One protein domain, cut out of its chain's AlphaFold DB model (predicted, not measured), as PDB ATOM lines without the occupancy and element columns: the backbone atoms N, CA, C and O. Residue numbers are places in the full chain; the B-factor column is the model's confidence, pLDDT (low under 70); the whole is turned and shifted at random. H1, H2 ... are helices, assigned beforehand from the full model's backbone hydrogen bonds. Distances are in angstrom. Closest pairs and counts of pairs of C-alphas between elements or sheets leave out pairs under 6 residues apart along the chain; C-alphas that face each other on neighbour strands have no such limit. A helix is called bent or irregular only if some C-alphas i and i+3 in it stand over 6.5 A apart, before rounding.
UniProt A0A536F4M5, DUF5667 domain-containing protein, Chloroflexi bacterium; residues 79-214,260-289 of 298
ATOM      1  N   GLU A  79     185.918 132.999  62.501       94.06
ATOM      2  CA  GLU A  79     186.545 133.763  63.584       94.06
ATOM      3  C   GLU A  79     186.418 135.272  63.333       94.06
ATOM      4  O   GLU A  79     185.938 136.016  64.195       94.06
ATOM      5  N   ASP A  80     186.789 135.723  62.129       94.69
ATOM      6  CA  ASP A  80     186.681 137.131  61.745       94.69
ATOM      7  C   ASP A  80     185.217 137.574  61.747       94.69
ATOM      8  O   ASP A  80     184.904 138.648  62.261       94.69
ATOM      9  N   ARG A  81     184.301 136.737  61.240       96.69
ATOM     10  CA  ARG A  81     182.861 137.034  61.251       96.69
ATOM     11  C   ARG A  81     182.336 137.184  62.667       96.69
ATOM     12  O   ARG A  81     181.716 138.200  62.956       96.69
ATOM     13  N   ALA A  82     182.655 136.254  63.564       95.62
ATOM     14  CA  ALA A  82     182.278 136.363  64.969       95.62
ATOM     15  C   ALA A  82     182.796 137.661  65.607       95.62
ATOM     16  O   ALA A  82     182.070 138.313  66.355       95.62
ATOM     17  N   SER A  83     184.029 138.066  65.286       95.06
ATOM     18  CA  SER A  83     184.607 139.311  65.801       95.06
ATOM     19  C   SER A  83     183.898 140.567  65.273       95.06
ATOM     20  O   SER A  83     183.680 141.518  66.028       95.06
ATOM     21  N   VAL A  84     183.503 140.576  63.993       97.12
ATOM     22  CA  VAL A  84     182.769 141.691  63.384       97.12
ATOM     23  C   VAL A  84     181.351 141.764  63.943       97.12
ATOM     24  O   VAL A  84     180.941 142.842  64.359       97.12
ATOM     25  N   GLU A  85     180.645 140.637  64.024       97.62
ATOM     26  CA  GLU A  85     179.305 140.552  64.616       97.62
ATOM     27  C   GLU A  85     179.304 141.037  66.072       97.62
ATOM     28  O   GLU A  85     178.487 141.871  66.455       97.62
ATOM     29  N   LEU A  86     180.285 140.610  66.874       96.88
ATOM     30  CA  LEU A  86     180.441 141.082  68.251       96.88
ATOM     31  C   LEU A  86     180.700 142.598  68.321       96.88
ATOM     32  O   LEU A  86     180.110 143.288  69.150       96.88
ATOM     33  N   SER A  87     181.531 143.139  67.424       96.44
ATOM     34  CA  SER A  87     181.763 144.586  67.324       96.44
ATOM     35  C   SER A  87     180.489 145.356  66.960       96.44
ATOM     36  O   SER A  87     180.287 146.455  67.475       96.44
ATOM     37  N   ILE A  88     179.637 144.808  66.090       97.00
ATOM     38  CA  ILE A  88     178.349 145.423  65.747       97.00
ATOM     39  C   ILE A  88     177.412 145.352  66.955       97.00
ATOM     40  O   ILE A  88     176.855 146.377  67.345       97.00
ATOM     41  N   ALA A  89     177.309 144.197  67.616       97.44
ATOM     42  CA  ALA A  89     176.526 144.033  68.837       97.44
ATOM     43  C   ALA A  89     176.922 145.071  69.912       97.44
ATOM     44  O   ALA A  89     176.063 145.756  70.460       97.44
ATOM     45  N   GLU A  90     178.217 145.273  70.165       97.38
ATOM     46  CA  GLU A  90     178.712 146.308  71.089       97.38
ATOM     47  C   GLU A  90     178.217 147.713  70.730       97.38
ATOM     48  O   GLU A  90     177.757 148.462  71.596       97.38
ATOM     49  N   HIS A  91     178.265 148.068  69.445       96.56
ATOM     50  CA  HIS A  91     177.744 149.348  68.978       96.56
ATOM     51  C   HIS A  91     176.231 149.462  69.187       96.56
ATOM     52  O   HIS A  91     175.766 150.517  69.621       96.56
ATOM     53  N   ARG A  92     175.465 148.397  68.917       96.75
ATOM     54  CA  ARG A  92     174.008 148.365  69.133       96.75
ATOM     55  C   ARG A  92     173.634 148.488  70.597       96.75
ATOM     56  O   ARG A  92     172.715 149.227  70.929       96.75
ATOM     57  N   PHE A  93     174.396 147.863  71.484       98.19
ATOM     58  CA  PHE A  93     174.209 148.007  72.922       98.19
ATOM     59  C   PHE A  93     174.469 149.448  73.406       98.19
ATOM     60  O   PHE A  93     173.670 150.023  74.150       98.19
ATOM     61  N   ALA A  94     175.561 150.072  72.952       97.06
ATOM     62  CA  ALA A  94     175.859 151.469  73.278       97.06
ATOM     63  C   ALA A  94     174.794 152.437  72.722       97.06
ATOM     64  O   ALA A  94     174.415 153.410  73.373       97.06
ATOM     65  N   GLU A  95     174.281 152.159  71.526       96.06
ATOM     66  CA  GLU A  95     173.188 152.906  70.905       96.06
ATOM     67  C   GLU A  95     171.878 152.750  71.690       96.06
ATOM     68  O   GLU A  95     171.244 153.753  72.016       96.06
ATOM     69  N   ALA A  96     171.527 151.525  72.088       96.69
ATOM     70  CA  ALA A  96     170.346 151.230  72.891       96.69
ATOM     71  C   ALA A  96     170.356 151.961  74.241       96.69
ATOM     72  O   ALA A  96     169.377 152.612  74.594       96.69
ATOM     73  N   THR A  97     171.469 151.918  74.979       96.81
ATOM     74  CA  THR A  97     171.596 152.617  76.276       96.81
ATOM     75  C   THR A  97     171.500 154.139  76.126       96.81
ATOM     76  O   THR A  97     170.826 154.807  76.916       96.81
ATOM     77  N   LYS A  98     172.095 154.707  75.072       95.81
ATOM     78  CA  LYS A  98     171.951 156.132  74.740       95.81
ATOM     79  C   LYS A  98     170.501 156.503  74.408       95.81
ATOM     80  O   LYS A  98     170.026 157.541  74.856       95.81
ATOM     81  N   LEU A  99     169.799 155.676  73.638       94.31
ATOM     82  CA  LEU A  99     168.409 155.932  73.249       94.31
ATOM     83  C   LEU A  99     167.439 155.783  74.417       94.31
ATOM     84  O   LEU A  99     166.554 156.620  74.596       94.31
ATOM     85  N   ALA A 100     167.664 154.772  75.253       94.50
ATOM     86  CA  ALA A 100     166.920 154.555  76.483       94.50
ATOM     87  C   ALA A 100     167.063 155.745  77.440       94.50
ATOM     88  O   ALA A 100     166.082 156.169  78.042       94.50
ATOM     89  N   THR A 101     168.264 156.329  77.540       94.44
ATOM     90  CA  THR A 101     168.517 157.523  78.365       94.44
ATOM     91  C   THR A 101     168.011 158.818  77.726       94.44
ATOM     92  O   THR A 101     167.547 159.702  78.447       94.44
ATOM     93  N   SER A 102     167.955 158.925  76.393       92.88
ATOM     94  CA  SER A 102     167.376 160.093  75.706       92.88
ATOM     95  C   SER A 102     165.849 160.078  75.570       92.88
ATOM     96  O   SER A 102     165.264 161.122  75.298       92.88
ATOM     97  N   GLY A 103     165.201 158.928  75.763       92.19
ATOM     98  CA  GLY A 103     163.736 158.781  75.773       92.19
ATOM     99  C   GLY A 103     163.151 158.341  74.452       92.19
ATOM    100  O   GLY A 103     161.957 158.492  74.211       92.19
ATOM    101  N   SER A 104     164.006 157.803  73.592       91.56
ATOM    102  CA  SER A 104     163.626 157.272  72.295       91.56
ATOM    103  C   SER A 104     163.310 155.786  72.442       91.56
ATOM    104  O   SER A 104     164.060 154.948  71.953       91.56
ATOM    105  N   ASP A 105     162.225 155.463  73.150       92.94
ATOM    106  CA  ASP A 105     161.909 154.087  73.557       92.94
ATOM    107  C   ASP A 105     161.797 153.110  72.378       92.94
ATOM    108  O   ASP A 105     162.431 152.058  72.392       92.94
ATOM    109  N   ASP A 106     161.068 153.476  71.322       93.06
ATOM    110  CA  ASP A 106     160.939 152.639  70.120       93.06
ATOM    111  C   ASP A 106     162.303 152.356  69.464       93.06
ATOM    112  O   ASP A 106     162.587 151.232  69.050       93.06
ATOM    113  N   ASP A 107     163.173 153.368  69.390       93.06
ATOM    114  CA  ASP A 107     164.508 153.218  68.808       93.06
ATOM    115  C   ASP A 107     165.422 152.394  69.737       93.06
ATOM    116  O   ASP A 107     166.245 151.609  69.263       93.06
ATOM    117  N   ALA A 108     165.272 152.530  71.061       94.81
ATOM    118  CA  ALA A 108     165.994 151.722  72.040       94.81
ATOM    119  C   ALA A 108     165.601 150.241  71.931       94.81
ATOM    120  O   ALA A 108     166.474 149.373  71.979       94.81
ATOM    121  N   ILE A 109     164.314 149.943  71.718       95.50
ATOM    122  CA  ILE A 109     163.810 148.586  71.467       95.50
ATOM    123  C   ILE A 109     164.450 148.002  70.203       95.50
ATOM    124  O   ILE A 109     164.962 146.881  70.248       95.50
ATOM    125  N   VAL A 110     164.478 148.760  69.100       95.75
ATOM    126  CA  VAL A 110     165.122 148.330  67.847       95.75
ATOM    127  C   VAL A 110     166.601 148.017  68.076       95.75
ATOM    128  O   VAL A 110     167.034 146.899  67.808       95.75
ATOM    129  N   ALA A 111     167.359 148.950  68.656       95.94
ATOM    130  CA  ALA A 111     168.786 148.760  68.903       95.94
ATOM    131  C   ALA A 111     169.072 147.586  69.864       95.94
ATOM    132  O   ALA A 111     170.031 146.840  69.667       95.94
ATOM    133  N   THR A 112     168.230 147.370  70.881       97.62
ATOM    134  CA  THR A 112     168.366 146.229  71.809       97.62
ATOM    135  C   THR A 112     168.062 144.898  71.111       97.62
ATOM    136  O   THR A 112     168.705 143.887  71.398       97.62
ATOM    137  N   SER A 113     167.117 144.889  70.169       97.38
ATOM    138  CA  SER A 113     166.790 143.703  69.370       97.38
ATOM    139  C   SER A 113     167.932 143.336  68.420       97.38
ATOM    140  O   SER A 113     168.380 142.191  68.422       97.38
ATOM    141  N   GLU A 114     168.468 144.318  67.684       97.44
ATOM    142  CA  GLU A 114     169.630 144.140  66.798       97.44
ATOM    143  C   GLU A 114     170.877 143.692  67.587       97.44
ATOM    144  O   GLU A 114     171.648 142.855  67.120       97.44
ATOM    145  N   TYR A 115     171.070 144.187  68.819       98.44
ATOM    146  CA  TYR A 115     172.112 143.675  69.718       98.44
ATOM    147  C   TYR A 115     171.971 142.164  69.960       98.44
ATOM    148  O   TYR A 115     172.955 141.431  69.842       98.44
ATOM    149  N   GLY A 116     170.760 141.699  70.287       97.56
ATOM    150  CA  GLY A 116     170.478 140.278  70.502       97.56
ATOM    151  C   GLY A 116     170.727 139.431  69.251       97.56
ATOM    152  O   GLY A 116     171.332 138.363  69.349       97.56
ATOM    153  N   GLU A 117     170.332 139.928  68.080       98.06
ATOM    154  CA  GLU A 117     170.565 139.284  66.781       98.06
ATOM    155  C   GLU A 117     172.059 139.088  66.493       98.06
ATOM    156  O   GLU A 117     172.523 137.955  66.336       98.06
ATOM    157  N   HIS A 118     172.839 140.172  66.493       98.19
ATOM    158  CA  HIS A 118     174.275 140.117  66.204       98.19
ATOM    159  C   HIS A 118     175.038 139.271  67.234       98.19
ATOM    160  O   HIS A 118     175.971 138.541  66.891       98.19
ATOM    161  N   LEU A 119     174.607 139.286  68.500       98.06
ATOM    162  CA  LEU A 119     175.178 138.417  69.528       98.06
ATOM    163  C   LEU A 119     174.909 136.930  69.247       98.06
ATOM    164  O   LEU A 119     175.797 136.095  69.444       98.06
ATOM    165  N   ALA A 120     173.706 136.593  68.771       97.69
ATOM    166  CA  ALA A 120     173.358 135.230  68.385       97.69
ATOM    167  C   ALA A 120     174.182 134.756  67.178       97.69
ATOM    168  O   ALA A 120     174.691 133.633  67.199       97.69
ATOM    169  N   TYR A 121     174.382 135.611  66.168       98.06
ATOM    170  CA  TYR A 121     175.241 135.307  65.019       98.06
ATOM    171  C   TYR A 121     176.705 135.110  65.413       98.06
ATOM    172  O   TYR A 121     177.295 134.093  65.041       98.06
ATOM    173  N   ALA A 122     177.273 136.011  66.222       97.44
ATOM    174  CA  ALA A 122     178.648 135.880  66.706       97.44
ATOM    175  C   ALA A 122     178.867 134.533  67.413       97.44
ATOM    176  O   ALA A 122     179.819 133.803  67.130       97.44
ATOM    177  N   ALA A 123     177.940 134.168  68.298       96.69
ATOM    178  CA  ALA A 123     177.984 132.909  69.023       96.69
ATOM    179  C   ALA A 123     177.787 131.682  68.111       96.69
ATOM    180  O   ALA A 123     178.438 130.658  68.312       96.69
ATOM    181  N   ALA A 124     176.942 131.779  67.081       96.31
ATOM    182  CA  ALA A 124     176.729 130.702  66.117       96.31
ATOM    183  C   ALA A 124     177.943 130.440  65.213       96.31
ATOM    184  O   ALA A 124     178.196 129.290  64.842       96.31
ATOM    185  N   GLU A 125     178.712 131.473  64.863       95.69
ATOM    186  CA  GLU A 125     179.987 131.298  64.158       95.69
ATOM    187  C   GLU A 125     181.034 130.623  65.056       95.69
ATOM    188  O   GLU A 125     181.658 129.646  64.639       95.69
ATOM    189  N   LEU A 126     181.146 131.030  66.327       95.19
ATOM    190  CA  LEU A 126     182.056 130.378  67.277       95.19
ATOM    191  C   LEU A 126     181.664 128.928  67.594       95.19
ATOM    192  O   LEU A 126     182.543 128.080  67.726       95.19
ATOM    193  N   ALA A 127     180.371 128.606  67.669       93.94
ATOM    194  CA  ALA A 127     179.909 127.242  67.945       93.94
ATOM    195  C   ALA A 127     180.324 126.239  66.854       93.94
ATOM    196  O   ALA A 127     180.594 125.075  67.149       93.94
ATOM    197  N   GLN A 128     180.421 126.679  65.596       91.38
ATOM    198  CA  GLN A 128     180.928 125.835  64.510       91.38
ATOM    199  C   GLN A 128     182.415 125.510  64.709       91.38
ATOM    200  O   GLN A 128     182.842 124.376  64.486       91.38
ATOM    201  N   LEU A 129     183.192 126.494  65.167       91.19
ATOM    202  CA  LEU A 129     184.637 126.390  65.360       91.19
ATOM    203  C   LEU A 129     185.034 125.647  66.632       91.19
ATOM    204  O   LEU A 129     186.038 124.939  66.632       91.19
ATOM    205  N   GLU A 130     184.254 125.775  67.702       88.69
ATOM    206  CA  GLU A 130     184.501 125.115  68.990       88.69
ATOM    207  C   GLU A 130     184.593 123.592  68.832       88.69
ATOM    208  O   GLU A 130     185.375 122.929  69.507       88.69
ATOM    209  N   SER A 131     183.858 123.052  67.859       77.44
ATOM    210  CA  SER A 131     183.894 121.633  67.519       77.44
ATOM    211  C   SER A 131     185.147 121.196  66.741       77.44
ATOM    212  O   SER A 131     185.481 120.013  66.723       77.44
ATOM    213  N   LEU A 132     185.841 122.137  66.097       82.75
ATOM    214  CA  LEU A 132     186.962 121.877  65.189       82.75
ATOM    215  C   LEU A 132     188.315 122.276  65.786       82.75
ATOM    216  O   LEU A 132     189.337 121.697  65.421       82.75
ATOM    217  N   GLN A 133     188.339 123.279  66.666       85.56
ATOM    218  CA  GLN A 133     189.562 123.930  67.124       85.56
ATOM    219  C   GLN A 133     189.515 124.243  68.633       85.56
ATOM    220  O   GLN A 133     188.678 125.041  69.065       85.56
ATOM    221  N   PRO A 134     190.461 123.718  69.440       78.00
ATOM    222  CA  PRO A 134     190.552 124.011  70.877       78.00
ATOM    223  C   PRO A 134     190.840 125.487  71.195       78.00
ATOM    224  O   PRO A 134     190.475 125.987  72.256       78.00
ATOM    225  N   THR A 135     191.495 126.200  70.275       81.75
ATOM    226  CA  THR A 135     191.835 127.627  70.392       81.75
ATOM    227  C   THR A 135     190.600 128.528  70.469       81.75
ATOM    228  O   THR A 135     190.669 129.606  71.060       81.75
ATOM    229  N   THR A 136     189.449 128.070  69.968       88.88
ATOM    230  CA  THR A 136     188.165 128.789  70.020       88.88
ATOM    231  C   THR A 136     187.685 129.033  71.453       88.88
ATOM    232  O   THR A 136     187.005 130.025  71.713       88.88
ATOM    233  N   ALA A 137     188.087 128.197  72.419       88.88
ATOM    234  CA  ALA A 137     187.690 128.349  73.820       88.88
ATOM    235  C   ALA A 137     188.080 129.723  74.407       88.88
ATOM    236  O   ALA A 137     187.332 130.298  75.203       88.88
ATOM    237  N   ALA A 138     189.215 130.288  73.978       90.81
ATOM    238  CA  ALA A 138     189.645 131.621  74.400       90.81
ATOM    239  C   ALA A 138     188.716 132.724  73.859       90.81
ATOM    240  O   ALA A 138     188.343 133.627  74.607       90.81
ATOM    241  N   LEU A 139     188.286 132.619  72.596       92.38
ATOM    242  CA  LEU A 139     187.348 133.565  71.980       92.38
ATOM    243  C   LEU A 139     185.962 133.488  72.624       92.38
ATOM    244  O   LEU A 139     185.356 134.518  72.902       92.38
ATOM    245  N   VAL A 140     185.477 132.282  72.927       94.81
ATOM    246  CA  VAL A 140     184.196 132.102  73.629       94.81
ATOM    247  C   VAL A 140     184.261 132.674  75.046       94.81
ATOM    248  O   VAL A 140     183.324 133.337  75.491       94.81
ATOM    249  N   THR A 141     185.390 132.499  75.737       94.12
ATOM    250  CA  THR A 141     185.623 133.121  77.049       94.12
ATOM    251  C   THR A 141     185.616 134.648  76.949       94.12
ATOM    252  O   THR A 141     184.978 135.314  77.763       94.12
ATOM    253  N   GLN A 142     186.271 135.217  75.933       94.31
ATOM    254  CA  GLN A 142     186.265 136.660  75.687       94.31
ATOM    255  C   GLN A 142     184.852 137.182  75.390       94.31
ATOM    256  O   GLN A 142     184.444 138.205  75.940       94.31
ATOM    257  N   LEU A 143     184.086 136.469  74.560       95.31
ATOM    258  CA  LEU A 143     182.690 136.789  74.270       95.31
ATOM    259  C   LEU A 143     181.851 136.799  75.555       95.31
ATOM    260  O   LEU A 143     181.117 137.754  75.803       95.31
ATOM    261  N   GLN A 144     182.005 135.783  76.406       95.88
ATOM    262  CA  GLN A 144     181.309 135.701  77.690       95.88
ATOM    263  C   GLN A 144     181.655 136.888  78.603       95.88
ATOM    264  O   GLN A 144     180.752 137.527  79.136       95.88
ATOM    265  N   GLN A 145     182.937 137.252  78.713       96.00
ATOM    266  CA  GLN A 145     183.371 138.420  79.490       96.00
ATOM    267  C   GLN A 145     182.742 139.726  78.985       96.00
ATOM    268  O   GLN A 145     182.318 140.560  79.786       96.00
ATOM    269  N   LYS A 146     182.650 139.910  77.660       96.31
ATOM    270  CA  LYS A 146     181.994 141.087  77.076       96.31
ATOM    271  C   LYS A 146     180.498 141.120  77.366       96.31
ATOM    272  O   LYS A 146     179.987 142.165  77.761       96.31
ATOM    273  N   ILE A 147     179.814 139.983  77.240       96.31
ATOM    274  CA  ILE A 147     178.400 139.859  77.611       96.31
ATOM    275  C   ILE A 147     178.212 140.250  79.077       96.31
ATOM    276  O   ILE A 147     177.355 141.074  79.376       96.31
ATOM    277  N   ASP A 148     179.035 139.733  79.987       96.19
ATOM    278  CA  ASP A 148     178.942 140.061  81.413       96.19
ATOM    279  C   ASP A 148     179.179 141.554  81.682       96.19
ATOM    280  O   ASP A 148     178.436 142.167  82.453       96.19
ATOM    281  N   SER A 149     180.119 142.180  80.970       97.19
ATOM    282  CA  SER A 149     180.311 143.633  81.014       97.19
ATOM    283  C   SER A 149     179.064 144.400  80.555       97.19
ATOM    284  O   SER A 149     178.651 145.353  81.219       97.19
ATOM    285  N   HIS A 150     178.432 143.998  79.447       97.56
ATOM    286  CA  HIS A 150     177.203 144.640  78.964       97.56
ATOM    287  C   HIS A 150     176.039 144.455  79.931       97.56
ATOM    288  O   HIS A 150     175.253 145.371  80.133       97.56
ATOM    289  N   ARG A 151     175.941 143.297  80.582       97.31
ATOM    290  CA  ARG A 151     174.900 143.019  81.578       97.31
ATOM    291  C   ARG A 151     174.998 143.950  82.778       97.31
ATOM    292  O   ARG A 151     173.983 144.475  83.226       97.31
ATOM    293  N   LEU A 152     176.214 144.179  83.274       97.75
ATOM    294  CA  LEU A 152     176.461 145.134  84.355       97.75
ATOM    295  C   LEU A 152     176.113 146.565  83.923       97.75
ATOM    296  O   LEU A 152     175.447 147.283  84.667       97.75
ATOM    297  N   ALA A 153     176.492 146.961  82.705       97.62
ATOM    298  CA  ALA A 153     176.144 148.271  82.155       97.62
ATOM    299  C   ALA A 153     174.625 148.443  81.947       97.62
ATOM    300  O   ALA A 153     174.075 149.505  82.247       97.62
ATOM    301  N   ALA A 154     173.928 147.398  81.493       97.62
ATOM    302  CA  ALA A 154     172.477 147.386  81.349       97.62
ATOM    303  C   ALA A 154     171.799 147.545  82.714       97.62
ATOM    304  O   ALA A 154     170.914 148.381  82.856       97.62
ATOM    305  N   ALA A 155     172.265 146.819  83.737       97.44
ATOM    306  CA  ALA A 155     171.742 146.929  85.097       97.44
ATOM    307  C   ALA A 155     171.943 148.334  85.685       97.44
ATOM    308  O   ALA A 155     171.025 148.879  86.294       97.44
ATOM    309  N   ALA A 156     173.109 148.947  85.459       97.06
ATOM    310  CA  ALA A 156     173.362 150.326  85.868       97.06
ATOM    311  C   ALA A 156     172.428 151.320  85.153       97.06
ATOM    312  O   ALA A 156     171.884 152.219  85.790       97.06
ATOM    313  N   THR A 157     172.188 151.121  83.854       96.88
ATOM    314  CA  THR A 157     171.268 151.958  83.063       96.88
ATOM    315  C   THR A 157     169.820 151.793  83.532       96.88
ATOM    316  O   THR A 157     169.109 152.778  83.698       96.88
ATOM    317  N   VAL A 158     169.383 150.562  83.816       97.06
ATOM    318  CA  VAL A 158     168.059 150.272  84.391       97.06
ATOM    319  C   VAL A 158     167.889 150.964  85.743       97.06
ATOM    320  O   VAL A 158     166.867 151.606  85.965       97.06
ATOM    321  N   ALA A 159     168.895 150.896  86.620       96.06
ATOM    322  CA  ALA A 159     168.853 151.566  87.918       96.06
ATOM    323  C   ALA A 159     168.756 153.094  87.784       96.06
ATOM    324  O   ALA A 159     168.036 153.725  88.550       96.06
ATOM    325  N   GLN A 160     169.435 153.685  86.795       95.12
ATOM    326  CA  GLN A 160     169.348 155.118  86.507       95.12
ATOM    327  C   GLN A 160     167.946 155.540  86.034       95.12
ATOM    328  O   GLN A 160     167.498 156.634  86.360       95.12
ATOM    329  N   LEU A 161     167.269 154.693  85.256       94.75
ATOM    330  CA  LEU A 161     165.968 154.995  84.652       94.75
ATOM    331  C   LEU A 161     164.770 154.615  85.539       94.75
ATOM    332  O   LEU A 161     163.635 154.925  85.182       94.75
ATOM    333  N   ALA A 162     164.994 153.949  86.676       90.12
ATOM    334  CA  ALA A 162     163.934 153.391  87.522       90.12
ATOM    335  C   ALA A 162     162.953 154.441  88.082       90.12
ATOM    336  O   ALA A 162     161.796 154.112  88.343       90.12
ATOM    337  N   ASP A 163     163.386 155.696  88.214       88.44
ATOM    338  CA  ASP A 163     162.566 156.796  88.736       88.44
ATOM    339  C   ASP A 163     161.752 157.526  87.644       88.44
ATOM    340  O   ASP A 163     160.973 158.433  87.946       88.44
ATOM    341  N   GLU A 164     161.894 157.143  86.368       87.50
ATOM    342  CA  GLU A 164     161.218 157.790  85.238       87.50
ATOM    343  C   GLU A 164     160.047 156.936  84.699       87.50
ATOM    344  O   GLU A 164     160.249 156.068  83.845       87.50
ATOM    345  N   PRO A 165     158.782 157.197  85.099       81.00
ATOM    346  CA  PRO A 165     157.636 156.375  84.685       81.00
ATOM    347  C   PRO A 165     157.386 156.380  83.168       81.00
ATOM    348  O   PRO A 165     156.831 155.427  82.625       81.00
ATOM    349  N   ASN A 166     157.844 157.419  82.461       83.62
ATOM    350  CA  ASN A 166     157.726 157.529  81.005       83.62
ATOM    351  C   ASN A 166     158.758 156.685  80.230       83.62
ATOM    352  O   ASN A 166     158.761 156.758  79.009       83.62
ATOM    353  N   ARG A 167     159.630 155.917  80.904       86.88
ATOM    354  CA  ARG A 167     160.682 155.082  80.283       86.88
ATOM    355  C   ARG A 167     160.458 153.581  80.459       86.88
ATOM    356  O   ARG A 167     161.372 152.787  80.231       86.88
ATOM    357  N   ALA A 168     159.253 153.177  80.869       88.00
ATOM    358  CA  ALA A 168     158.937 151.782  81.173       88.00
ATOM    359  C   ALA A 168     159.305 150.787  80.044       88.00
ATOM    360  O   ALA A 168     159.921 149.769  80.360       88.00
ATOM    361  N   PRO A 169     159.041 151.068  78.747       91.75
ATOM    362  CA  PRO A 169     159.452 150.193  77.644       91.75
ATOM    363  C   PRO A 169     160.961 149.931  77.570       91.75
ATOM    364  O   PRO A 169     161.393 148.780  77.510       91.75
ATOM    365  N   SER A 170     161.766 150.999  77.601       93.12
ATOM    366  CA  SER A 170     163.230 150.927  77.529       93.12
ATOM    367  C   SER A 170     163.824 150.198  78.732       93.12
ATOM    368  O   SER A 170     164.751 149.399  78.596       93.12
ATOM    369  N   VAL A 171     163.271 150.451  79.920       95.75
ATOM    370  CA  VAL A 171     163.671 149.764  81.151       95.75
ATOM    371  C   VAL A 171     163.379 148.269  81.053       95.75
ATOM    372  O   VAL A 171     164.236 147.456  81.403       95.75
ATOM    373  N   GLU A 172     162.206 147.889  80.546       95.62
ATOM    374  CA  GLU A 172     161.810 146.487  80.420       95.62
ATOM    375  C   GLU A 172     162.734 145.720  79.460       95.62
ATOM    376  O   GLU A 172     163.239 144.655  79.823       95.62
ATOM    377  N   VAL A 173     163.050 146.279  78.283       96.69
ATOM    378  CA  VAL A 173     163.960 145.614  77.328       96.69
ATOM    379  C   VAL A 173     165.400 145.530  77.832       96.69
ATOM    380  O   VAL A 173     166.042 144.494  77.664       96.69
ATOM    381  N   LEU A 174     165.914 146.556  78.519       97.00
ATOM    382  CA  LEU A 174     167.247 146.482  79.129       97.00
ATOM    383  C   LEU A 174     167.285 145.489  80.297       97.00
ATOM    384  O   LEU A 174     168.297 144.817  80.491       97.00
ATOM    385  N   THR A 175     166.179 145.329  81.028       97.44
ATOM    386  CA  THR A 175     166.050 144.331  82.102       97.44
ATOM    387  C   THR A 175     166.130 142.901  81.563       97.44
ATOM    388  O   THR A 175     166.698 142.027  82.218       97.44
ATOM    389  N   VAL A 176     165.640 142.634  80.347       96.81
ATOM    390  CA  VAL A 176     165.842 141.325  79.697       96.81
ATOM    391  C   VAL A 176     167.334 140.995  79.602       96.81
ATOM    392  O   VAL A 176     167.744 139.868  79.898       96.81
ATOM    393  N   LEU A 177     168.166 141.989  79.273       96.56
ATOM    394  CA  LEU A 177     169.608 141.804  79.155       96.56
ATOM    395  C   LEU A 177     170.291 141.542  80.500       96.56
ATOM    396  O   LEU A 177     171.353 140.932  80.505       96.56
ATOM    397  N   THR A 178     169.713 141.921  81.644       97.06
ATOM    398  CA  THR A 178     170.345 141.733  82.963       97.06
ATOM    399  C   THR A 178     170.162 140.331  83.546       97.06
ATOM    400  O   THR A 178     170.729 140.041  84.600       97.06
ATOM    401  N   ARG A 179     169.411 139.415  82.915       94.25
ATOM    402  CA  ARG A 179     169.129 138.075  83.482       94.25
ATOM    403  C   ARG A 179     170.273 137.079  83.277       94.25
ATOM    404  O   ARG A 179     170.572 136.797  82.118       94.25
ATOM    405  N   PRO A 180     170.927 136.550  84.329       87.94
ATOM    406  CA  PRO A 180     172.064 135.647  84.155       87.94
ATOM    407  C   PRO A 180     171.627 134.410  83.395       87.94
ATOM    408  O   PRO A 180     170.491 133.960  83.508       87.94
ATOM    409  N   GLY A 181     172.519 133.913  82.552       75.31
ATOM    410  CA  GLY A 181     172.199 132.767  81.735       75.31
ATOM    411  C   GLY A 181     172.415 131.474  82.490       75.31
ATOM    412  O   GLY A 181     173.530 131.241  82.953       75.31
ATOM    413  N   ASP A 182     171.398 130.622  82.526       78.44
ATOM    414  CA  ASP A 182     171.538 129.283  83.080       78.44
ATOM    415  C   ASP A 182     172.459 128.430  82.194       78.44
ATOM    416  O   ASP A 182     172.335 128.455  80.961       78.44
ATOM    417  N   PRO A 183     173.401 127.678  82.786       69.44
ATOM    418  CA  PRO A 183     174.213 126.740  82.032       69.44
ATOM    419  C   PRO A 183     173.318 125.598  81.536       69.44
ATOM    420  O   PRO A 183     172.815 124.795  82.320       69.44
ATOM    421  N   SER A 184     173.116 125.512  80.221       80.06
ATOM    422  CA  SER A 184     172.499 124.334  79.614       80.06
ATOM    423  C   SER A 184     173.545 123.226  79.534       80.06
ATOM    424  O   SER A 184     174.539 123.372  78.826       80.06
ATOM    425  N   ALA A 185     173.331 122.129  80.264       77.44
ATOM    426  CA  ALA A 185     174.267 121.003  80.315       77.44
ATOM    427  C   ALA A 185     174.453 120.293  78.958       77.44
ATOM    428  O   ALA A 185     175.455 119.611  78.760       77.44
ATOM    429  N   ASP A 186     173.515 120.481  78.024       88.31
ATOM    430  CA  ASP A 186     173.473 119.771  76.740       88.31
ATOM    431  C   ASP A 186     174.045 120.584  75.563       88.31
ATOM    432  O   ASP A 186     174.033 120.112  74.423       88.31
ATOM    433  N   LEU A 187     174.511 121.815  75.805       90.50
ATOM    434  CA  LEU A 187     175.016 122.723  74.772       90.50
ATOM    435  C   LEU A 187     176.478 123.082  75.023       90.50
ATOM    436  O   LEU A 187     176.907 123.236  76.167       90.50
ATOM    437  N   THR A 188     177.238 123.299  73.948       92.44
ATOM    438  CA  THR A 188     178.544 123.947  74.095       92.44
ATOM    439  C   THR A 188     178.367 125.382  74.609       92.44
ATOM    440  O   THR A 188     177.319 126.000  74.372       92.44
ATOM    441  N   PRO A 189     179.374 125.956  75.288       93.44
ATOM    442  CA  PRO A 189     179.357 127.346  75.732       93.44
ATOM    443  C   PRO A 189     178.906 128.354  74.661       93.44
ATOM    444  O   PRO A 189     178.053 129.199  74.943       93.44
ATOM    445  N   ALA A 190     179.396 128.245  73.419       94.56
ATOM    446  CA  ALA A 190     178.980 129.138  72.335       94.56
ATOM    447  C   ALA A 190     177.509 128.930  71.929       94.56
ATOM    448  O   ALA A 190     176.758 129.897  71.788       94.56
ATOM    449  N   ALA A 191     177.047 127.679  71.816       95.12
ATOM    450  CA  ALA A 191     175.646 127.386  71.515       95.12
ATOM    451  C   ALA A 191     174.697 127.861  72.631       95.12
ATOM    452  O   ALA A 191     173.613 128.378  72.347       95.12
ATOM    453  N   ALA A 192     175.116 127.768  73.897       95.31
ATOM    454  CA  ALA A 192     174.374 128.313  75.030       95.31
ATOM    455  C   ALA A 192     174.289 129.850  74.979       95.31
ATOM    456  O   ALA A 192     173.241 130.419  75.282       95.31
ATOM    457  N   ILE A 193     175.354 130.549  74.560       95.56
ATOM    458  CA  ILE A 193     175.304 132.000  74.318       95.56
ATOM    459  C   ILE A 193     174.289 132.329  73.215       95.56
ATOM    460  O   ILE A 193     173.425 133.176  73.440       95.56
ATOM    461  N   ALA A 194     174.341 131.636  72.073       96.38
ATOM    462  CA  ALA A 194     173.430 131.882  70.954       96.38
ATOM    463  C   ALA A 194     171.958 131.673  71.357       96.38
ATOM    464  O   ALA A 194     171.107 132.517  71.081       96.38
ATOM    465  N   GLN A 195     171.662 130.591  72.085       96.38
ATOM    466  CA  GLN A 195     170.317 130.307  72.591       96.38
ATOM    467  C   GLN A 195     169.814 131.392  73.549       96.38
ATOM    468  O   GLN A 195     168.654 131.795  73.467       96.38
ATOM    469  N   ARG A 196     170.676 131.891  74.444       95.56
ATOM    470  CA  ARG A 196     170.320 132.979  75.367       95.56
ATOM    471  C   ARG A 196     170.030 134.279  74.627       95.56
ATOM    472  O   ARG A 196     169.053 134.945  74.955       95.56
ATOM    473  N   ALA A 197     170.843 134.614  73.628       96.69
ATOM    474  CA  ALA A 197     170.632 135.786  72.790       96.69
ATOM    475  C   ALA A 197     169.292 135.704  72.031       96.69
ATOM    476  O   ALA A 197     168.523 136.661  72.052       96.69
ATOM    477  N   ALA A 198     168.950 134.534  71.480       97.12
ATOM    478  CA  ALA A 198     167.658 134.302  70.831       97.12
ATOM    479  C   ALA A 198     166.464 134.434  71.790       97.12
ATOM    480  O   ALA A 198     165.468 135.071  71.460       97.12
ATOM    481  N   THR A 199     166.560 133.874  73.001       96.69
ATOM    482  CA  THR A 199     165.512 134.026  74.022       96.69
ATOM    483  C   THR A 199     165.361 135.480  74.472       96.69
ATOM    484  O   THR A 199     164.240 135.935  74.690       96.69
ATOM    485  N   ALA A 200     166.464 136.223  74.600       96.44
ATOM    486  CA  ALA A 200     166.414 137.648  74.907       96.44
ATOM    487  C   ALA A 200     165.723 138.436  73.783       96.44
ATOM    488  O   ALA A 200     164.826 139.224  74.068       96.44
ATOM    489  N   ALA A 201     166.078 138.180  72.519       97.19
ATOM    490  CA  ALA A 201     165.460 138.831  71.367       97.19
ATOM    491  C   ALA A 201     163.943 138.564  71.283       97.19
ATOM    492  O   ALA A 201     163.175 139.495  71.064       97.19
ATOM    493  N   ASP A 202     163.485 137.336  71.553       97.81
ATOM    494  CA  ASP A 202     162.050 136.997  71.574       97.81
ATOM    495  C   ASP A 202     161.284 137.695  72.719       97.81
ATOM    496  O   ASP A 202     160.170 138.194  72.530       97.81
ATOM    497  N   GLN A 203     161.904 137.824  73.900       97.38
ATOM    498  CA  GLN A 203     161.336 138.609  75.004       97.38
ATOM    499  C   GLN A 203     161.249 140.098  74.653       97.38
ATOM    500  O   GLN A 203     160.237 140.734  74.944       97.38
ATOM    501  N   ILE A 204     162.275 140.648  73.999       97.25
ATOM    502  CA  ILE A 204     162.284 142.040  73.533       97.25
ATOM    503  C   ILE A 204     161.196 142.259  72.473       97.25
ATOM    504  O   ILE A 204     160.448 143.229  72.577       97.25
ATOM    505  N   ALA A 205     161.034 141.342  71.514       96.56
ATOM    506  CA  ALA A 205     159.948 141.390  70.533       96.56
ATOM    507  C   ALA A 205     158.567 141.395  71.211       96.56
ATOM    508  O   ALA A 205     157.717 142.220  70.883       96.56
ATOM    509  N   SER A 206     158.376 140.572  72.244       96.69
ATOM    510  CA  SER A 206     157.131 140.543  73.024       96.69
ATOM    511  C   SER A 206     156.859 141.857  73.783       96.69
ATOM    512  O   SER A 206     155.706 142.237  74.000       96.69
ATOM    513  N   VAL A 207     157.903 142.563  74.233       95.12
ATOM    514  CA  VAL A 207     157.780 143.920  74.805       95.12
ATOM    515  C   VAL A 207     157.404 144.924  73.712       95.12
ATOM    516  O   VAL A 207     156.489 145.724  73.903       95.12
ATOM    517  N   ALA A 208     158.063 144.855  72.556       94.75
ATOM    518  CA  ALA A 208     157.812 145.724  71.410       94.75
ATOM    519  C   ALA A 208     156.354 145.631  70.922       94.75
ATOM    520  O   ALA A 208     155.682 146.649  70.775       94.75
ATOM    521  N   GLU A 209     155.831 144.414  70.759       94.81
ATOM    522  CA  GLU A 209     154.449 144.155  70.342       94.81
ATOM    523  C   GLU A 209     153.424 144.703  71.347       94.81
ATOM    524  O   GLU A 209     152.447 145.347  70.956       94.81
ATOM    525  N   ARG A 210     153.664 144.518  72.654       94.00
ATOM    526  CA  ARG A 210     152.806 145.093  73.705       94.00
ATOM    527  C   ARG A 210     152.811 146.619  73.695       94.00
ATOM    528  O   ARG A 210     151.778 147.223  73.966       94.00
ATOM    529  N   ASN A 211     153.949 147.235  73.386       89.75
ATOM    530  CA  ASN A 211     154.060 148.690  73.287       89.75
ATOM    531  C   ASN A 211     153.428 149.248  72.006       89.75
ATOM    532  O   ASN A 211     152.920 150.367  72.027       89.75
ATOM    533  N   ALA A 212     153.423 148.473  70.919       89.06
ATOM    534  CA  ALA A 212     152.776 148.838  69.662       89.06
ATOM    535  C   ALA A 212     151.241 148.717  69.718       89.06
ATOM    536  O   ALA A 212     150.542 149.433  68.998       89.06
ATOM    537  N   ALA A 213     150.699 147.832  70.563       81.31
ATOM    538  CA  ALA A 213     149.257 147.649  70.688       81.31
ATOM    539  C   ALA A 213     148.565 148.937  71.198       81.31
ATOM    540  O   ALA A 213     148.993 149.525  72.198       81.31
ATOM    541  N   PRO A 214     147.468 149.394  70.560       60.56
ATOM    542  CA  PRO A 214     146.763 150.591  70.998       60.56
ATOM    543  C   PRO A 214     146.192 150.379  72.406       60.56
ATOM    544  O   PRO A 214     145.320 149.536  72.602       60.56
ATOM    545  N   GLY A 260     156.029 152.599  66.739       88.44
ATOM    546  CA  GLY A 260     155.965 151.403  67.583       88.44
ATOM    547  C   GLY A 260     155.680 150.123  66.793       88.44
ATOM    548  O   GLY A 260     156.349 149.119  67.006       88.44
ATOM    549  N   GLU A 261     154.767 150.158  65.815       90.81
ATOM    550  CA  GLU A 261     154.506 149.003  64.933       90.81
ATOM    551  C   GLU A 261     155.748 148.594  64.132       90.81
ATOM    552  O   GLU A 261     156.061 147.410  64.039       90.81
ATOM    553  N   ARG A 262     156.504 149.570  63.610       91.19
ATOM    554  CA  ARG A 262     157.775 149.297  62.921       91.19
ATOM    555  C   ARG A 262     158.834 148.738  63.870       91.19
ATOM    556  O   ARG A 262     159.565 147.832  63.484       91.19
ATOM    557  N   ALA A 263     158.917 149.252  65.097       92.19
ATOM    558  CA  ALA A 263     159.830 148.722  66.106       92.19
ATOM    559  C   ALA A 263     159.491 147.265  66.464       92.19
ATOM    560  O   ALA A 263     160.396 146.440  66.557       92.19
ATOM    561  N   ALA A 264     158.203 146.934  66.590       94.12
ATOM    562  CA  ALA A 264     157.737 145.569  66.815       94.12
ATOM    563  C   ALA A 264     158.066 144.634  65.644       94.12
ATOM    564  O   ALA A 264     158.582 143.544  65.869       94.12
ATOM    565  N   GLU A 265     157.848 145.070  64.401       94.19
ATOM    566  CA  GLU A 265     158.203 144.292  63.207       94.19
ATOM    567  C   GLU A 265     159.710 144.003  63.141       94.19
ATOM    568  O   GLU A 265     160.118 142.858  62.932       94.19
ATOM    569  N   VAL A 266     160.548 145.020  63.377       94.81
ATOM    570  CA  VAL A 266     162.009 144.859  63.401       94.81
ATOM    571  C   VAL A 266     162.445 143.943  64.543       94.81
ATOM    572  O   VAL A 266     163.254 143.045  64.319       94.81
ATOM    573  N   ALA A 267     161.886 144.114  65.743       95.88
ATOM    574  CA  ALA A 267     162.203 143.269  66.889       95.88
ATOM    575  C   ALA A 267     161.811 141.804  66.647       95.88
ATOM    576  O   ALA A 267     162.582 140.898  66.962       95.88
ATOM    577  N   ARG A 268     160.647 141.562  66.030       97.75
ATOM    578  CA  ARG A 268     160.194 140.218  65.658       97.75
ATOM    579  C   ARG A 268     161.123 139.580  64.630       97.75
ATOM    580  O   ARG A 268     161.542 138.442  64.823       97.75
ATOM    581  N   LYS A 269     161.506 140.325  63.589       97.25
ATOM    582  CA  LYS A 269     162.473 139.852  62.592       97.25
ATOM    583  C   LYS A 269     163.813 139.488  63.245       97.25
ATOM    584  O   LYS A 269     164.317 138.395  63.013       97.25
ATOM    585  N   ALA A 270     164.351 140.365  64.092       96.31
ATOM    586  CA  ALA A 270     165.597 140.124  64.820       96.31
ATOM    587  C   ALA A 270     165.507 138.883  65.727       96.31
ATOM    588  O   ALA A 270     166.460 138.109  65.821       96.31
ATOM    589  N   ALA A 271     164.355 138.649  66.365       97.75
ATOM    590  CA  ALA A 271     164.114 137.448  67.158       97.75
ATOM    591  C   ALA A 271     164.120 136.173  66.303       97.75
ATOM    592  O   ALA A 271     164.766 135.193  66.680       97.75
ATOM    593  N   ASP A 272     163.454 136.185  65.149       98.31
ATOM    594  CA  ASP A 272     163.416 135.041  64.236       98.31
ATOM    595  C   ASP A 272     164.821 134.737  63.659       98.31
ATOM    596  O   ASP A 272     165.248 133.577  63.625       98.31
ATOM    597  N   ASP A 273     165.589 135.772  63.299       97.88
ATOM    598  CA  ASP A 273     166.978 135.650  62.829       97.88
ATOM    599  C   ASP A 273     167.909 135.121  63.939       97.88
ATOM    600  O   ASP A 273     168.702 134.195  63.717       97.88
ATOM    601  N   ALA A 274     167.755 135.609  65.175       97.69
ATOM    602  CA  ALA A 274     168.490 135.108  66.333       97.69
ATOM    603  C   ALA A 274     168.159 133.635  66.637       97.69
ATOM    604  O   ALA A 274     169.054 132.846  66.959       97.69
ATOM    605  N   GLN A 275     166.894 133.223  66.494       98.00
ATOM    606  CA  GLN A 275     166.488 131.820  66.628       98.00
ATOM    607  C   GLN A 275     167.121 130.939  65.546       98.00
ATOM    608  O   GLN A 275     167.585 129.832  65.846       98.00
ATOM    609  N   ALA A 276     167.192 131.421  64.303       98.06
ATOM    610  CA  ALA A 276     167.878 130.715  63.227       98.06
ATOM    611  C   ALA A 276     169.379 130.541  63.529       98.06
ATOM    612  O   ALA A 276     169.918 129.441  63.358       98.06
ATOM    613  N   ALA A 277     170.041 131.579  64.050       97.06
ATOM    614  CA  ALA A 277     171.436 131.514  64.481       97.06
ATOM    615  C   ALA A 277     171.638 130.530  65.650       97.06
ATOM    616  O   ALA A 277     172.531 129.680  65.595       97.06
ATOM    617  N   ALA A 278     170.773 130.554  66.667       96.50
ATOM    618  CA  ALA A 278     170.818 129.608  67.783       96.50
ATOM    619  C   ALA A 278     170.636 128.153  67.325       96.50
ATOM    620  O   ALA A 278     171.368 127.259  67.760       96.50
ATOM    621  N   LYS A 279     169.712 127.905  66.389       96.38
ATOM    622  CA  LYS A 279     169.527 126.582  65.781       96.38
ATOM    623  C   LYS A 279     170.787 126.130  65.037       96.38
ATOM    624  O   LYS A 279     171.238 125.005  65.251       96.38
ATOM    625  N   LYS A 280     171.392 127.009  64.229       95.12
ATOM    626  CA  LYS A 280     172.669 126.747  63.538       95.12
ATOM    627  C   LYS A 280     173.780 126.394  64.536       95.12
ATOM    628  O   LYS A 280     174.510 125.428  64.319       95.12
ATOM    629  N   ALA A 281     173.876 127.125  65.648       94.62
ATOM    630  CA  ALA A 281     174.855 126.875  66.705       94.62
ATOM    631  C   ALA A 281     174.674 125.483  67.339       94.62
ATOM    632  O   ALA A 281     175.636 124.732  67.502       94.62
ATOM    633  N   LYS A 282     173.423 125.107  67.632       93.75
ATOM    634  CA  LYS A 282     173.073 123.790  68.178       93.75
ATOM    635  C   LYS A 282     173.415 122.653  67.211       93.75
ATOM    636  O   LYS A 282     173.968 121.635  67.623       93.75
ATOM    637  N   GLU A 283     173.131 122.817  65.923       91.62
ATOM    638  CA  GLU A 283     173.508 121.833  64.899       91.62
ATOM    639  C   GLU A 283     175.032 121.666  64.790       91.62
ATOM    640  O   GLU A 283     175.515 120.538  64.664       91.62
ATOM    641  N   GLY A 284     175.787 122.765  64.898       86.06
ATOM    642  CA  GLY A 284     177.252 122.743  64.972       86.06
ATOM    643  C   GLY A 284     177.770 121.964  66.184       86.06
ATOM    644  O   GLY A 284     178.694 121.166  66.051       86.06
ATOM    645  N   SER A 285     177.110 122.107  67.336       82.94
ATOM    646  CA  SER A 285     177.442 121.374  68.563       82.94
ATOM    647  C   SER A 285     177.186 119.862  68.462       82.94
ATOM    648  O   SER A 285     177.904 119.086  69.089       82.94
ATOM    649  N   HIS A 286     176.175 119.416  67.705       76.44
ATOM    650  CA  HIS A 286     175.789 117.997  67.652       76.44
ATOM    651  C   HIS A 286     176.591 117.149  66.658       76.44
ATOM    652  O   HIS A 286     176.708 115.941  66.862       76.44
ATOM    653  N   ARG A 287     177.153 117.732  65.591       67.00
ATOM    654  CA  ARG A 287     177.872 116.963  64.551       67.00
ATOM    655  C   ARG A 287     179.155 116.274  65.035       67.00
ATOM    656  O   ARG A 287     179.706 115.468  64.292       67.00
ATOM    657  N   THR A 288     179.598 116.542  66.261       53.81
ATOM    658  CA  THR A 288     180.939 116.161  66.732       53.81
ATOM    659  C   THR A 288     180.919 115.324  68.012       53.81
ATOM    660  O   THR A 288     181.978 114.979  68.534       53.81
ATOM    661  N   ALA A 289     179.740 114.923  68.505       53.41
ATOM    662  CA  ALA A 289     179.660 113.865  69.511       53.41
ATOM    663  C   ALA A 289     180.225 112.566  68.895       53.41
ATOM    664  O   ALA A 289     179.602 111.944  68.036       53.41
TER     665      ALA A 289
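This is residues 79 to 214 and 260 to 289 of the 298 residues of the protein "DUF5667 domain-containing protein" of Chloroflexi bacterium (UniProt A0A536F4M5). An elongated up-and-down bundle of helices, each running against the one before it in the chain, with H2 in the middle and five long helices lined up with the long axis. The short H4 fills in between H3 and H5 toward the end of the bundle where H1 ends and H2 begins. The printed part has 166 residues with six named helices, H1 to H6 in that order, and no named strand; its class is all helix. The whole is compact, with a radius of gyration of the C-alphas of 15.5 A, and spans 49 by 28 by 27 A.

H1, residues 79 to 102, and H2, residues 105 to 130, form a hairpin: they touch, closest at the C-alphas of Ala 82 and Ala 122, 4.1 A apart, at a shallow tilt of 19 degrees, opposite ways. H2 is the hub and touches the five other helices. H2, with residues 123 to 130 alone, forms a hairpin with H3, residues 136 to 161; the closest C-alphas, of Glu 130 and Thr 136, are 5.3 A apart. H3, with residues 151 to 161 alone, forms a hairpin with H4, residues 165 to 177, closest at the C-alphas of Val 158 and Val 171, 5.5 A. H5, residues 189 to 212, touches H2, closest at the C-alphas of Ala 120 and Ala 194, 4.2 A, at a shallow tilt of 18 degrees, opposite ways. H3 and H5 only just touch, with 3 pairs of C-alphas within 8 A. H6, residues 260 to 286, touches H2, closest at the C-alphas of Ala 124 and Ala 281, 4.3 A, at a shallow tilt of 11 degrees, the same way. H6 is apart from H1, H3 and H4. Every O i to N i+4 pair is within hydrogen-bond range in H1, H3, H5 and H6; in H2 20 of 22 are, in H4 6 of 9.

H1 begins at C-alpha 79 (186.545, 133.763, 63.584) and is 34.8 A long. H2 is 37.0 A, H3 37.3 A and H5 34.7 A long. H4 measures 19.7 A and is irregular: C-alphas 166 and 169 are 8.3 A apart. H6, 38.8 A long, ends at C-alpha 286 (175.789, 117.997, 67.652).

The two C-alphas farthest apart, of Pro 134 and Pro 214, are 51.2 A apart. Residues 215 to 259 are not printed; C-alphas 214 and 260 are 9.8 A apart across the cut. The link from H4 to H5 is long, 11 residues. The mean pLDDT of the printed part is 92.7; residues 183, 214 and 287 to 289 are under 70.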